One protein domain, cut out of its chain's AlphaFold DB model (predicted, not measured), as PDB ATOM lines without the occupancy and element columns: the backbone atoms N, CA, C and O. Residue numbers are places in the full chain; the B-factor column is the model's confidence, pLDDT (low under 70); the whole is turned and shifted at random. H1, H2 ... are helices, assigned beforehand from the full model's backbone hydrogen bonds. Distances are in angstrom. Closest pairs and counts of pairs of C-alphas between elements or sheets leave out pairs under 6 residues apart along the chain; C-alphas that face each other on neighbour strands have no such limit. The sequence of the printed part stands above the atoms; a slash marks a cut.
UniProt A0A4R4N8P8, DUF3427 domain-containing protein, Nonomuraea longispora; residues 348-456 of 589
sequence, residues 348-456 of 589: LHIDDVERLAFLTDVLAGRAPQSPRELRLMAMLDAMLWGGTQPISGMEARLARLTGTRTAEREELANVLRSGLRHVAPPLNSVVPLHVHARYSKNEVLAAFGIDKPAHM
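What this domain is: This is residues 348 to 456 of the 589 residues of the protein "DUF3427 domain-containing protein" of Nonomuraea longispora (UniProt A0A4R4N8P8). Two pairs of side-by-side helices, H1 with H4 and H2 with H5, join where H1 crosses H2, while H3 packs across H2. A long loop, residues 420 to 440, leads from H4 to H5. The 109 printed residues include five named helices, H1 to H5 in order, and no named strand: all helix, with under half in named elements. It is compact, radius of gyration of the C-alphas 13.1 A, spanning 34 by 32 by 24 A.

Where its parts are: H1, residues 353 to 363, begins at C-alpha 353 (-32.296, 27.840, -9.927) and measures 15.5 A. H2, 371 to 384, measures 20.0 A; H3 is 391 to 398; H4, 406 to 419, measures 19.9 A. H5, 441 to 447, ends at C-alpha 447 (-43.491, 20.797, -18.939).

How they stand to each other: H2 touches H5 at a shallow tilt of 27 degrees, opposite ways; closest C-alphas, Met 379 and Glu 443, 4.5 A. Every O i to N i+4 pair is within hydrogen-bond range in H1, H2, H4 and H5; H3 has 2 of 4.

The domain as a whole: The printed part has no cut. Residues 419 to 428 are among those under pLDDT 70.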
ATOM      1  N   LEU A 348     -30.723  31.186 -22.963       85.81
ATOM      2  CA  LEU A 348     -30.262  32.397 -22.270       85.81
ATOM      3  C   LEU A 348     -31.344  33.104 -21.438       85.81
ATOM      4  O   LEU A 348     -31.024  33.972 -20.635       85.81
ATOM      5  N   HIS A 349     -32.625  32.771 -21.627       84.31
ATOM      6  CA  HIS A 349     -33.703  33.327 -20.805       84.31
ATOM      7  C   HIS A 349     -33.866  32.635 -19.449       84.31
ATOM      8  O   HIS A 349     -34.596  33.173 -18.620       84.31
ATOM      9  N   ILE A 350     -33.252  31.462 -19.233       87.44
ATOM     10  CA  ILE A 350     -33.439  30.676 -18.006       87.44
ATOM     11  C   ILE A 350     -32.989  31.501 -16.796       87.44
ATOM     12  O   ILE A 350     -31.852  31.961 -16.723       87.44
ATOM     13  N   ASP A 351     -33.905  31.662 -15.848       84.12
ATOM     14  CA  ASP A 351     -33.805  32.571 -14.708       84.12
ATOM     15  C   ASP A 351     -34.328  31.970 -13.391       84.12
ATOM     16  O   ASP A 351     -34.583  32.694 -12.431       84.12
ATOM     17  N   ASP A 352     -34.437  30.642 -13.315       85.00
ATOM     18  CA  ASP A 352     -34.677  29.920 -12.066       85.00
ATOM     19  C   ASP A 352     -33.549  28.930 -11.751       85.00
ATOM     20  O   ASP A 352     -32.836  28.426 -12.626       85.00
ATOM     21  N   VAL A 353     -33.376  28.677 -10.456       84.38
ATOM     22  CA  VAL A 353     -32.296  27.840  -9.927       84.38
ATOM     23  C   VAL A 353     -32.519  26.364 -10.257       84.38
ATOM     24  O   VAL A 353     -31.543  25.645 -10.455       84.38
ATOM     25  N   GLU A 354     -33.769  25.908 -10.368       87.06
ATOM     26  CA  GLU A 354     -34.094  24.494 -10.569       87.06
ATOM     27  C   GLU A 354     -33.719  24.015 -11.974       87.06
ATOM     28  O   GLU A 354     -32.976  23.042 -12.101       87.06
ATOM     29  N   ARG A 355     -34.122  24.728 -13.038       89.19
ATOM     30  CA  ARG A 355     -33.687  24.423 -14.413       89.19
ATOM     31  C   ARG A 355     -32.171  24.521 -14.561       89.19
ATOM     32  O   ARG A 355     -31.584  23.698 -15.260       89.19
ATOM     33  N   LEU A 356     -31.520  25.490 -13.908       88.00
ATOM     34  CA  LEU A 356     -30.058  25.638 -13.961       88.00
ATOM     35  C   LEU A 356     -29.311  24.553 -13.175       88.00
ATOM     36  O   LEU A 356     -28.198  24.206 -13.563       88.00
ATOM     37  N   ALA A 357     -29.868  24.038 -12.080       85.50
ATOM     38  CA  ALA A 357     -29.307  22.908 -11.337       85.50
ATOM     39  C   ALA A 357     -29.525  21.595 -12.099       85.50
ATOM     40  O   ALA A 357     -28.572  20.867 -12.355       85.50
ATOM     41  N   PHE A 358     -30.748  21.350 -12.575       86.69
ATOM     42  CA  PHE A 358     -31.084  20.172 -13.370       86.69
ATOM     43  C   PHE A 358     -30.285  20.097 -14.680       86.69
ATOM     44  O   PHE A 358     -29.873  19.015 -15.099       86.69
ATOM     45  N   LEU A 359     -29.996  21.248 -15.299       82.25
ATOM     46  CA  LEU A 359     -29.052  21.322 -16.410       82.25
ATOM     47  C   LEU A 359     -27.679  20.774 -16.002       82.25
ATOM     48  O   LEU A 359     -27.148  19.951 -16.731       82.25
ATOM     49  N   THR A 360     -27.110  21.176 -14.860       79.69
ATOM     50  CA  THR A 360     -25.835  20.624 -14.360       79.69
ATOM     51  C   THR A 360     -25.925  19.115 -14.081       79.69
ATOM     52  O   THR A 360     -25.034  18.363 -14.471       79.69
ATOM     53  N   ASP A 361     -27.018  18.644 -13.489       81.06
ATOM     54  CA  ASP A 361     -27.191  17.238 -13.105       81.06
ATOM     55  C   ASP A 361     -27.263  16.271 -14.297       81.06
ATOM     56  O   ASP A 361     -26.597  15.232 -14.309       81.06
ATOM     57  N   VAL A 362     -28.028  16.621 -15.337       74.38
ATOM     58  CA  VAL A 362     -28.111  15.812 -16.568       74.38
ATOM     59  C   VAL A 362     -26.754  15.761 -17.284       74.38
ATOM     60  O   VAL A 362     -26.430  14.768 -17.938       74.38
ATOM     61  N   LEU A 363     -25.914  16.793 -17.134       64.19
ATOM     62  CA  LEU A 363     -24.549  16.819 -17.680       64.19
ATOM     63  C   LEU A 363     -23.599  15.869 -16.953       64.19
ATOM     64  O   LEU A 363     -22.755  15.255 -17.608       64.19
ATOM     65  N   ALA A 364     -23.786  15.696 -15.643       71.38
ATOM     66  CA  ALA A 364     -23.098  14.689 -14.839       71.38
ATOM     67  C   ALA A 364     -23.578  13.247 -15.127       71.38
ATOM     68  O   ALA A 364     -23.092  12.300 -14.512       71.38
ATOM     69  N   GLY A 365     -24.526  13.060 -16.056       74.44
ATOM     70  CA  GLY A 365     -25.091  11.754 -16.400       74.44
ATOM     71  C   GLY A 365     -26.112  11.237 -15.385       74.44
ATOM     72  O   GLY A 365     -26.438  10.050 -15.406       74.44
ATOM     73  N   ARG A 366     -26.630  12.099 -14.495       82.50
ATOM     74  CA  ARG A 366     -27.661  11.706 -13.532       82.50
ATOM     75  C   ARG A 366     -28.979  11.432 -14.260       82.50
ATOM     76  O   ARG A 366     -29.528  12.311 -14.921       82.50
ATOM     77  N   ALA A 367     -29.507  10.221 -14.100       81.31
ATOM     78  CA  ALA A 367     -30.850   9.888 -14.558       81.31
ATOM     79  C   ALA A 367     -31.919  10.647 -13.736       81.31
ATOM     80  O   ALA A 367     -31.723  10.853 -12.530       81.31
ATOM     81  N   PRO A 368     -33.049  11.045 -14.349       85.56
ATOM     82  CA  PRO A 368     -34.170  11.637 -13.626       85.56
ATOM     83  C   PRO A 368     -34.797  10.616 -12.667       85.56
ATOM     84  O   PRO A 368     -35.031   9.463 -13.024       85.56
ATOM     85  N   GLN A 369     -35.089  11.052 -11.445       87.75
ATOM     86  CA  GLN A 369     -35.566  10.223 -10.334       87.75
ATOM     87  C   GLN A 369     -37.038  10.477  -9.977       87.75
ATOM     88  O   GLN A 369     -37.601   9.777  -9.138       87.75
ATOM     89  N   SER A 370     -37.684  11.475 -10.593       90.38
ATOM     90  CA  SER A 370     -39.082  11.825 -10.316       90.38
ATOM     91  C   SER A 370     -39.858  12.241 -11.575       90.38
ATOM     92  O   SER A 370     -39.255  12.676 -12.559       90.38
ATOM     93  N   PRO A 371     -41.207  12.203 -11.551       90.81
ATOM     94  CA  PRO A 371     -42.034  12.733 -12.639       90.81
ATOM     95  C   PRO A 371     -41.763  14.209 -12.964       90.81
ATOM     96  O   PRO A 371     -41.833  14.599 -14.127       90.81
ATOM     97  N   ARG A 372     -41.407  15.026 -11.960       91.31
ATOM     98  CA  ARG A 372     -41.033  16.437 -12.154       91.31
ATOM     99  C   ARG A 372     -39.710  16.562 -12.911       91.31
ATOM    100  O   ARG A 372     -39.610  17.353 -13.844       91.31
ATOM    101  N   GLU A 373     -38.730  15.723 -12.586       90.81
ATOM    102  CA  GLU A 373     -37.457  15.661 -13.315       90.81
ATOM    103  C   GLU A 373     -37.615  15.136 -14.746       90.81
ATOM    104  O   GLU A 373     -36.960  15.639 -15.654       90.81
ATOM    105  N   LEU A 374     -38.545  14.206 -14.994       91.06
ATOM    106  CA  LEU A 374     -38.911  13.804 -16.359       91.06
ATOM    107  C   LEU A 374     -39.517  14.972 -17.163       91.06
ATOM    108  O   LEU A 374     -39.246  15.098 -18.359       91.06
ATOM    109  N   ARG A 375     -40.295  15.865 -16.531       92.38
ATOM    110  CA  ARG A 375     -40.784  17.096 -17.182       92.38
ATOM    111  C   ARG A 375     -39.655  18.107 -17.422       92.38
ATOM    112  O   ARG A 375     -39.585  18.650 -18.522       92.38
ATOM    113  N   LEU A 376     -38.739  18.313 -16.469       92.06
ATOM    114  CA  LEU A 376     -37.533  19.139 -16.671       92.06
ATOM    115  C   LEU A 376     -36.667  18.606 -17.828       92.06
ATOM    116  O   LEU A 376     -36.180  19.379 -18.654       92.06
ATOM    117  N   MET A 377     -36.536  17.282 -17.942       91.62
ATOM    118  CA  MET A 377     -35.846  16.614 -19.045       91.62
ATOM    119  C   MET A 377     -36.516  16.891 -20.398       91.62
ATOM    120  O   MET A 377     -35.830  17.235 -21.363       91.62
ATOM    121  N   ALA A 378     -37.849  16.832 -20.458       92.38
ATOM    122  CA  ALA A 378     -38.610  17.177 -21.659       92.38
ATOM    123  C   ALA A 378     -38.462  18.663 -22.044       92.38
ATOM    124  O   ALA A 378     -38.345  18.979 -23.229       92.38
ATOM    125  N   MET A 379     -38.413  19.584 -21.073       93.00
ATOM    126  CA  MET A 379     -38.132  21.006 -21.329       93.00
ATOM    127  C   MET A 379     -36.734  21.215 -21.913       93.00
ATOM    128  O   MET A 379     -36.576  21.950 -22.888       93.00
ATOM    129  N   LEU A 380     -35.724  20.557 -21.337       90.12
ATOM    130  CA  LEU A 380     -34.344  20.628 -21.808       90.12
ATOM    131  C   LEU A 380     -34.217  20.099 -23.243       90.12
ATOM    132  O   LEU A 380     -33.614  20.754 -24.092       90.12
ATOM    133  N   ASP A 381     -34.855  18.969 -23.548       90.00
ATOM    134  CA  ASP A 381     -34.934  18.429 -24.906       90.00
ATOM    135  C   ASP A 381     -35.641  19.392 -25.882       90.00
ATOM    136  O   ASP A 381     -35.128  19.677 -26.970       90.00
ATOM    137  N   ALA A 382     -36.765  19.990 -25.471       90.00
ATOM    138  CA  ALA A 382     -37.482  20.977 -26.272       90.00
ATOM    139  C   ALA A 382     -36.637  22.234 -26.563       90.00
ATOM    140  O   ALA A 382     -36.700  22.762 -27.677       90.00
ATOM    141  N   MET A 383     -35.803  22.688 -25.622       87.69
ATOM    142  CA  MET A 383     -34.835  23.765 -25.863       87.69
ATOM    143  C   MET A 383     -33.731  23.330 -26.827       87.69
ATOM    144  O   MET A 383     -33.445  24.041 -27.793       87.69
ATOM    145  N   LEU A 384     -33.141  22.150 -26.624       85.06
ATOM    146  CA  LEU A 384     -31.993  21.663 -27.391       85.06
ATOM    147  C   LEU A 384     -32.340  21.324 -28.851       85.06
ATOM    148  O   LEU A 384     -31.640  21.772 -29.760       85.06
ATOM    149  N   TRP A 385     -33.463  20.644 -29.097       86.38
ATOM    150  CA  TRP A 385     -33.923  20.231 -30.437       86.38
ATOM    151  C   TRP A 385     -35.126  21.033 -30.965       86.38
ATOM    152  O   TRP A 385     -35.769  20.662 -31.953       86.38
ATOM    153  N   GLY A 386     -35.437  22.159 -30.319       85.12
ATOM    154  CA  GLY A 386     -36.453  23.109 -30.773       85.12
ATOM    155  C   GLY A 386     -37.890  22.586 -30.702       85.12
ATOM    156  O   GLY A 386     -38.757  23.163 -31.347       85.12
ATOM    157  N   GLY A 387     -38.159  21.512 -29.952       86.69
ATOM    158  CA  GLY A 387     -39.512  20.990 -29.722       86.69
ATOM    159  C   GLY A 387     -40.156  20.272 -30.914       86.69
ATOM    160  O   GLY A 387     -41.372  20.119 -30.942       86.69
ATOM    161  N   THR A 388     -39.369  19.861 -31.912       88.00
ATOM    162  CA  THR A 388     -39.857  19.123 -33.102       88.00
ATOM    163  C   THR A 388     -39.845  17.603 -32.928       88.00
ATOM    164  O   THR A 388     -40.471  16.881 -33.703       88.00
ATOM    165  N   GLN A 389     -39.109  17.110 -31.932       88.69
ATOM    166  CA  GLN A 389     -38.863  15.689 -31.713       88.69
ATOM    167  C   GLN A 389     -39.877  15.082 -30.731       88.69
ATOM    168  O   GLN A 389     -40.383  15.807 -29.872       88.69
ATOM    169  N   PRO A 390     -40.168  13.767 -30.816       90.12
ATOM    170  CA  PRO A 390     -41.025  13.103 -29.842       90.12
ATOM    171  C   PRO A 390     -40.360  13.014 -28.464       90.12
ATOM    172  O   PRO A 390     -39.179  12.646 -28.381       90.12
ATOM    173  N   ILE A 391     -41.116  13.265 -27.394       87.44
ATOM    174  CA  ILE A 391     -40.668  13.183 -25.991       87.44
ATOM    175  C   ILE A 391     -40.125  11.782 -25.667       87.44
ATOM    176  O   ILE A 391     -39.103  11.662 -25.002       87.44
ATOM    177  N   SER A 392     -40.719  10.721 -26.222       88.94
ATOM    178  CA  SER A 392     -40.298   9.324 -26.001       88.94
ATOM    179  C   SER A 392     -38.842   9.010 -26.375       88.94
ATOM    180  O   SER A 392     -38.297   8.017 -25.907       88.94
ATOM    181  N   GLY A 393     -38.196   9.837 -27.203       88.00
ATOM    182  CA  GLY A 393     -36.786   9.672 -27.574       88.00
ATOM    183  C   GLY A 393     -35.799  10.555 -26.800       88.00
ATOM    184  O   GLY A 393     -34.622  10.559 -27.160       88.00
ATOM    185  N   MET A 394     -36.245  11.339 -25.810       88.94
ATOM    186  CA  MET A 394     -35.408  12.367 -25.170       88.94
ATOM    187  C   MET A 394     -34.202  11.786 -24.420       88.94
ATOM    188  O   MET A 394     -33.100  12.305 -24.562       88.94
ATOM    189  N   GLU A 395     -34.361  10.663 -23.713       87.00
ATOM    190  CA  GLU A 395     -33.267   9.998 -22.986       87.00
ATOM    191  C   GLU A 395     -32.129   9.606 -23.935       87.00
ATOM    192  O   GLU A 395     -30.977   9.988 -23.739       87.00
ATOM    193  N   ALA A 396     -32.463   8.942 -25.045       86.88
ATOM    194  CA  ALA A 396     -31.501   8.531 -26.064       86.88
ATOM    195  C   ALA A 396     -30.865   9.708 -26.831       86.88
ATOM    196  O   ALA A 396     -29.815   9.531 -27.455       86.88
ATOM    197  N   ARG A 397     -31.484  10.899 -26.824       87.75
ATOM    198  CA  ARG A 397     -30.903  12.134 -27.380       87.75
ATOM    199  C   ARG A 397     -29.977  12.822 -26.381       87.75
ATOM    200  O   ARG A 397     -28.869  13.198 -26.755       87.75
ATOM    201  N   LEU A 398     -30.384  12.934 -25.119       81.56
ATOM    202  CA  LEU A 398     -29.595  13.539 -24.044       81.56
ATOM    203  C   LEU A 398     -28.368  12.689 -23.682       81.56
ATOM    204  O   LEU A 398     -27.289  13.245 -23.490       81.56
ATOM    205  N   ALA A 399     -28.468  11.358 -23.735       80.19
ATOM    206  CA  ALA A 399     -27.329  10.446 -23.588       80.19
ATOM    207  C   ALA A 399     -26.248  10.620 -24.680       80.19
ATOM    208  O   ALA A 399     -25.092  10.273 -24.472       80.19
ATOM    209  N   ARG A 400     -26.567  11.214 -25.841       77.62
ATOM    210  CA  ARG A 400     -25.551  11.582 -26.858       77.62
ATOM    211  C   ARG A 400     -24.807  12.873 -26.512       77.62
ATOM    212  O   ARG A 400     -23.862  13.248 -27.206       77.62
ATOM    213  N   LEU A 401     -25.249  13.586 -25.476       71.25
ATOM    214  CA  LEU A 401     -24.650  14.831 -25.016       71.25
ATOM    215  C   LEU A 401     -23.743  14.652 -23.794       71.25
ATOM    216  O   LEU A 401     -22.977  15.571 -23.491       71.25
ATOM    217  N   THR A 402     -23.777  13.516 -23.094       64.50
ATOM    218  CA  THR A 402     -22.773  13.208 -22.062       64.50
ATOM    219  C   THR A 402     -21.393  13.100 -22.716       64.50
ATOM    220  O   THR A 402     -21.234  12.459 -23.752       64.50
ATOM    221  N   GLY A 403     -20.397  13.789 -22.154       61.16
ATOM    222  CA  GLY A 403     -19.015  13.801 -22.658       61.16
ATOM    223  C   GLY A 403     -18.694  14.769 -23.811       61.16
ATOM    224  O   GLY A 403     -17.517  14.996 -24.071       61.16
ATOM    225  N   THR A 404     -19.670  15.402 -24.484       62.78
ATOM    226  CA  THR A 404     -19.378  16.372 -25.571       62.78
ATOM    227  C   THR A 404     -19.715  17.815 -25.186       62.78
ATOM    228  O   THR A 404     -20.872  18.138 -24.938       62.78
ATOM    229  N   ARG A 405     -18.716  18.716 -25.174       67.88
ATOM    230  CA  ARG A 405     -18.869  20.143 -24.788       67.88
ATOM    231  C   ARG A 405     -19.475  20.336 -23.381       67.88
ATOM    232  O   ARG A 405     -20.336  21.184 -23.173       67.88
ATOM    233  N   THR A 406     -19.067  19.526 -22.402       70.75
ATOM    234  CA  THR A 406     -19.526  19.659 -21.003       70.75
ATOM    235  C   THR A 406     -19.095  20.995 -20.388       70.75
ATOM    236  O   THR A 406     -19.966  21.747 -19.961       70.75
ATOM    237  N   ALA A 407     -17.816  21.368 -20.519       76.62
ATOM    238  CA  ALA A 407     -17.287  22.648 -20.033       76.62
ATOM    239  C   ALA A 407     -18.049  23.882 -20.567       76.62
ATOM    240  O   ALA A 407     -18.441  24.735 -19.785       76.62
ATOM    241  N   GLU A 408     -18.364  23.953 -21.873       80.88
ATOM    242  CA  GLU A 408     -19.152  25.065 -22.455       80.88
ATOM    243  C   GLU A 408     -20.515  25.240 -21.761       80.88
ATOM    244  O   GLU A 408     -20.983  26.363 -21.573       80.88
ATOM    245  N   ARG A 409     -21.150  24.130 -21.364       78.25
ATOM    246  CA  ARG A 409     -22.480  24.121 -20.743       78.25
ATOM    247  C   ARG A 409     -22.427  24.425 -19.251       78.25
ATOM    248  O   ARG A 409     -23.296  25.139 -18.766       78.25
ATOM    249  N   GLU A 410     -21.413  23.933 -18.545       80.94
ATOM    250  CA  GLU A 410     -21.152  24.275 -17.141       80.94
ATOM    251  C   GLU A 410     -20.783  25.755 -16.998       80.94
ATOM    252  O   GLU A 410     -21.356  26.463 -16.171       80.94
ATOM    253  N   GLU A 411     -19.890  26.256 -17.855       87.44
ATOM    254  CA  GLU A 411     -19.533  27.671 -17.921       87.44
ATOM    255  C   GLU A 411     -20.757  28.545 -18.226       87.44
ATOM    256  O   GLU A 411     -20.977  29.540 -17.536       87.44
ATOM    257  N   LEU A 412     -21.598  28.162 -19.194       87.00
ATOM    258  CA  LEU A 412     -22.841  28.877 -19.491       87.00
ATOM    259  C   LEU A 412     -23.834  28.841 -18.320       87.00
ATOM    260  O   LEU A 412     -24.396  29.877 -17.971       87.00
ATOM    261  N   ALA A 413     -24.039  27.680 -17.691       83.81
ATOM    262  CA  ALA A 413     -24.911  27.550 -16.526       83.81
ATOM    263  C   ALA A 413     -24.428  28.434 -15.366       83.81
ATOM    264  O   ALA A 413     -25.243  29.077 -14.709       83.81
ATOM    265  N   ASN A 414     -23.111  28.533 -15.157       84.50
ATOM    266  CA  ASN A 414     -22.506  29.418 -14.164       84.50
ATOM    267  C   ASN A 414     -22.694  30.905 -14.512       84.50
ATOM    268  O   ASN A 414     -23.048  31.683 -13.626       84.50
ATOM    269  N   VAL A 415     -22.535  31.303 -15.783       85.19
ATOM    270  CA  VAL A 415     -22.845  32.673 -16.240       85.19
ATOM    271  C   VAL A 415     -24.305  33.017 -15.946       85.19
ATOM    272  O   VAL A 415     -24.563  34.007 -15.263       85.19
ATOM    273  N   LEU A 416     -25.257  32.182 -16.379       84.69
ATOM    274  CA  LEU A 416     -26.689  32.416 -16.153       84.69
ATOM    275  C   LEU A 416     -27.032  32.449 -14.655       84.69
ATOM    276  O   LEU A 416     -27.722  33.363 -14.208       84.69
ATOM    277  N   ARG A 417     -26.470  31.531 -13.855       82.19
ATOM    278  CA  ARG A 417     -26.653  31.484 -12.393       82.19
ATOM    279  C   ARG A 417     -26.110  32.738 -11.695       82.19
ATOM    280  O   ARG A 417     -26.751  33.234 -10.776       82.19
ATOM    281  N   SER A 418     -24.985  33.295 -12.153       74.31
ATOM    282  CA  SER A 418     -24.448  34.578 -11.657       74.31
ATOM    283  C   SER A 418     -25.246  35.808 -12.129       74.31
ATOM    284  O   SER A 418     -25.214  36.871 -11.503       74.31
ATOM    285  N   GLY A 419     -25.981  35.664 -13.235       65.88
ATOM    286  CA  GLY A 419     -26.863  36.685 -13.797       65.88
ATOM    287  C   GLY A 419     -28.217  36.800 -13.093       65.88
ATOM    288  O   GLY A 419     -28.898  37.809 -13.283       65.88
ATOM    289  N   LEU A 420     -28.603  35.822 -12.265       68.94
ATOM    290  CA  LEU A 420     -29.872  35.839 -11.537       68.94
ATOM    291  C   LEU A 420     -29.999  37.111 -10.680       68.94
ATOM    292  O   LEU A 420     -29.098  37.485  -9.928       68.94
ATOM    293  N   ARG A 421     -31.134  37.799 -10.827       57.88
ATOM    294  CA  ARG A 421     -31.527  38.975 -10.022       57.88
ATOM    295  C   ARG A 421     -32.718  38.694  -9.110       57.88
ATOM    296  O   ARG A 421     -32.956  39.434  -8.166       57.88
ATOM    297  N   HIS A 422     -33.434  37.614  -9.390       58.53
ATOM    298  CA  HIS A 422     -34.549  37.100  -8.620       58.53
ATOM    299  C   HIS A 422     -34.411  35.575  -8.565       58.53
ATOM    300  O   HIS A 422     -33.891  34.970  -9.502       58.53
ATOM    301  N   VAL A 423     -34.857  34.965  -7.470       59.84
ATOM    302  CA  VAL A 423     -34.946  33.510  -7.326       59.84
ATOM    303  C   VAL A 423     -36.407  33.191  -7.070       59.84
ATOM    304  O   VAL A 423     -36.902  33.389  -5.960       59.84
ATOM    305  N   ALA A 424     -37.099  32.728  -8.108       58.53
ATOM    306  CA  ALA A 424     -38.482  32.303  -7.968       58.53
ATOM    307  C   ALA A 424     -38.544  31.058  -7.058       58.53
ATOM    308  O   ALA A 424     -37.790  30.103  -7.287       58.53
ATOM    309  N   PRO A 425     -39.402  31.033  -6.020       55.12
ATOM    310  CA  PRO A 425     -39.474  29.901  -5.104       55.12
ATOM    311  C   PRO A 425     -39.945  28.620  -5.822       55.12
ATOM    312  O   PRO A 425     -40.704  28.688  -6.797       55.12
ATOM    313  N   PRO A 426     -39.513  27.428  -5.373       56.47
ATOM    314  CA  PRO A 426     -39.962  26.168  -5.953       56.47
ATOM    315  C   PRO A 426     -41.448  25.919  -5.676       56.47
ATOM    316  O   PRO A 426     -41.879  25.842  -4.526       56.47
ATOM    317  N   LEU A 427     -42.239  25.759  -6.742       66.25
ATOM    318  CA  LEU A 427     -43.625  25.304  -6.635       66.25
ATOM    319  C   LEU A 427     -43.677  23.775  -6.594       66.25
ATOM    320  O   LEU A 427     -43.345  23.117  -7.582       66.25
ATOM    321  N   ASN A 428     -44.173  23.225  -5.483       66.62
ATOM    322  CA  ASN A 428     -44.387  21.788  -5.276       66.62
ATOM    323  C   ASN A 428     -45.516  21.244  -6.173       66.62
ATOM    324  O   ASN A 428     -46.649  21.047  -5.740       66.62
ATOM    325  N   SER A 429     -45.208  21.004  -7.447       81.75
ATOM    326  CA  SER A 429     -46.103  20.373  -8.422       81.75
ATOM    327  C   SER A 429     -45.319  19.472  -9.385       81.75
ATOM    328  O   SER A 429     -44.095  19.569  -9.471       81.75
ATOM    329  N   VAL A 430     -45.996  18.607 -10.144       84.75
ATOM    330  CA  VAL A 430     -45.340  17.800 -11.197       84.75
ATOM    331  C   VAL A 430     -44.894  18.663 -12.386       84.75
ATOM    332  O   VAL A 430     -43.966  18.288 -13.093       84.75
ATOM    333  N   VAL A 431     -45.522  19.825 -12.596       90.94
ATOM    334  CA  VAL A 431     -45.188  20.769 -13.669       90.94
ATOM    335  C   VAL A 431     -44.135  21.773 -13.160       90.94
ATOM    336  O   VAL A 431     -44.445  22.575 -12.272       90.94
ATOM    337  N   PRO A 432     -42.899  21.757 -13.695       90.56
ATOM    338  CA  PRO A 432     -41.802  22.624 -13.261       90.56
ATOM    339  C   PRO A 432     -41.875  24.027 -13.885       90.56
ATOM    340  O   PRO A 432     -41.047  24.421 -14.706       90.56
ATOM    341  N   LEU A 433     -42.895  24.789 -13.489       90.44
ATOM    342  CA  LEU A 433     -43.010  26.218 -13.778       90.44
ATOM    343  C   LEU A 433     -43.030  27.001 -12.465       90.44
ATOM    344  O   LEU A 433     -43.717  26.612 -11.521       90.44
ATOM    345  N   HIS A 434     -42.301  28.113 -12.429       87.50
ATOM    346  CA  HIS A 434     -42.196  29.025 -11.295       87.50
ATOM    347  C   HIS A 434     -42.783  30.379 -11.692       87.50
ATOM    348  O   HIS A 434     -42.560  30.848 -12.811       87.50
ATOM    349  N   VAL A 435     -43.553  31.006 -10.802       84.38
ATOM    350  CA  VAL A 435     -44.116  32.341 -11.060       84.38
ATOM    351  C   VAL A 435     -42.972  33.341 -11.250       84.38
ATOM    352  O   VAL A 435     -41.940  33.249 -10.591       84.38
ATOM    353  N   HIS A 436     -43.144  34.259 -12.196       82.94
ATOM    354  CA  HIS A 436     -42.177  35.267 -12.644       82.94
ATOM    355  C   HIS A 436     -40.887  34.758 -13.313       82.94
ATOM    356  O   HIS A 436     -40.114  35.583 -13.799       82.94
ATOM    357  N   ALA A 437     -40.687  33.446 -13.457       86.19
ATOM    358  CA  ALA A 437     -39.638  32.903 -14.320       86.19
ATOM    359  C   ALA A 437     -40.046  32.938 -15.809       86.19
ATOM    360  O   ALA A 437     -41.236  32.940 -16.160       86.19
ATOM    361  N   ARG A 438     -39.050  32.970 -16.702       88.62
ATOM    362  CA  ARG A 438     -39.209  33.082 -18.160       88.62
ATOM    363  C   ARG A 438     -39.066  31.737 -18.864       88.62
ATOM    364  O   ARG A 438     -38.181  30.940 -18.557       88.62
ATOM    365  N   TYR A 439     -39.895  31.512 -19.879       90.69
ATOM    366  CA  TYR A 439     -39.963  30.275 -20.655       90.69
ATOM    367  C   TYR A 439     -40.288  30.552 -22.127       90.69
ATOM    368  O   TYR A 439     -41.116  31.404 -22.454       90.69
ATOM    369  N   SER A 440     -39.716  29.780 -23.048       91.00
ATOM    370  CA  SER A 440     -40.269  29.682 -24.399       91.00
ATOM    371  C   SER A 440     -41.582  28.888 -24.394       91.00
ATOM    372  O   SER A 440     -41.820  28.036 -23.536       91.00
ATOM    373  N   LYS A 441     -42.423  29.095 -25.416       90.62
ATOM    374  CA  LYS A 441     -43.652  28.303 -25.614       90.62
ATOM    375  C   LYS A 441     -43.379  26.790 -25.614       90.62
ATOM    376  O   LYS A 441     -44.174  26.022 -25.081       90.62
ATOM    377  N   ASN A 442     -42.254  26.364 -26.194       91.50
ATOM    378  CA  ASN A 442     -41.946  24.945 -26.360       91.50
ATOM    379  C   ASN A 442     -41.563  24.271 -25.035       91.50
ATOM    380  O   ASN A 442     -41.957  23.128 -24.819       91.50
ATOM    381  N   GLU A 443     -40.860  24.972 -24.140       92.56
ATOM    382  CA  GLU A 443     -40.595  24.489 -22.775       92.56
ATOM    383  C   GLU A 443     -41.891  24.284 -21.999       92.56
ATOM    384  O   GLU A 443     -42.092  23.233 -21.406       92.56
ATOM    385  N   VAL A 444     -42.791  25.264 -22.030       93.69
ATOM    386  CA  VAL A 444     -44.046  25.233 -21.264       93.69
ATOM    387  C   VAL A 444     -44.892  24.043 -21.694       93.69
ATOM    388  O   VAL A 444     -45.352  23.265 -20.866       93.69
ATOM    389  N   LEU A 445     -45.039  23.842 -23.002       93.81
ATOM    390  CA  LEU A 445     -45.761  22.696 -23.544       93.81
ATOM    391  C   LEU A 445     -45.098  21.357 -23.170       93.81
ATOM    392  O   LEU A 445     -45.806  20.420 -22.805       93.81
ATOM    393  N   ALA A 446     -43.764  21.275 -23.174       93.38
ATOM    394  CA  ALA A 446     -43.037  20.086 -22.723       93.38
ATOM    395  C   ALA A 446     -43.183  19.829 -21.206       93.38
ATOM    396  O   ALA A 446     -43.339  18.679 -20.794       93.38
ATOM    397  N   ALA A 447     -43.227  20.880 -20.379       93.56
ATOM    398  CA  ALA A 447     -43.491  20.797 -18.939       93.56
ATOM    399  C   ALA A 447     -44.888  20.217 -18.638       93.56
ATOM    400  O   ALA A 447     -45.066  19.476 -17.670       93.56
ATOM    401  N   PHE A 448     -45.860  20.498 -19.511       93.50
ATOM    402  CA  PHE A 448     -47.205  19.911 -19.510       93.50
ATOM    403  C   PHE A 448     -47.311  18.563 -20.255       93.50
ATOM    404  O   PHE A 448     -48.401  18.007 -20.350       93.50
ATOM    405  N   GLY A 449     -46.203  18.010 -20.764       92.19
ATOM    406  CA  GLY A 449     -46.169  16.696 -21.416       92.19
ATOM    407  C   GLY A 449     -46.641  16.644 -22.869       92.19
ATOM    408  O   GLY A 449     -46.836  15.550 -23.397       92.19
ATOM    409  N   ILE A 450     -46.830  17.788 -23.528       91.56
ATOM    410  CA  ILE A 450     -47.287  17.847 -24.921       91.56
ATOM    411  C   ILE A 450     -46.173  17.376 -25.864       91.56
ATOM    412  O   ILE A 450     -45.132  18.022 -25.975       91.56
ATOM    413  N   ASP A 451     -46.420  16.279 -26.585       90.06
ATOM    414  CA  ASP A 451     -45.499  15.767 -27.602       90.06
ATOM    415  C   ASP A 451     -45.334  16.752 -28.775       90.06
ATOM    416  O   ASP A 451     -46.299  17.384 -29.213       90.06
ATOM    417  N   LYS A 452     -44.104  16.870 -29.299       88.50
ATOM    418  CA  LYS A 452     -43.726  17.767 -30.415       88.50
ATOM    419  C   LYS A 452     -44.274  19.200 -30.254       88.50
ATOM    420  O   LYS A 452     -44.995  19.697 -31.129       88.50
ATOM    421  N   PRO A 453     -43.929  19.907 -29.160       87.19
ATOM    422  CA  PRO A 453     -44.557  21.177 -28.794       87.19
ATOM    423  C   PRO A 453     -44.438  22.286 -29.857       87.19
ATOM    424  O   PRO A 453     -45.292  23.171 -29.920       87.19
ATOM    425  N   ALA A 454     -43.447  22.218 -30.755       85.31
ATOM    426  CA  ALA A 454     -43.299  23.156 -31.871       85.31
ATOM    427  C   ALA A 454     -44.472  23.141 -32.871       85.31
ATOM    428  O   ALA A 454     -44.642  24.098 -33.626       85.31
ATOM    429  N   HIS A 455     -45.280  22.075 -32.901       85.12
ATOM    430  CA  HIS A 455     -46.413  21.953 -33.823       85.12
ATOM    431  C   HIS A 455     -47.630  22.796 -33.405       85.12
ATOM    432  O   HIS A 455     -48.496  23.068 -34.239       85.12
ATOM    433  N   MET A 456     -47.707  23.252 -32.149       81.31
ATOM    434  CA  MET A 456     -48.797  24.114 -31.688       81.31
ATOM    435  C   MET A 456     -48.686  25.518 -32.296       81.31
ATOM    436  O   MET A 456     -47.729  26.247 -32.029       81.31
TER     437      MET A 456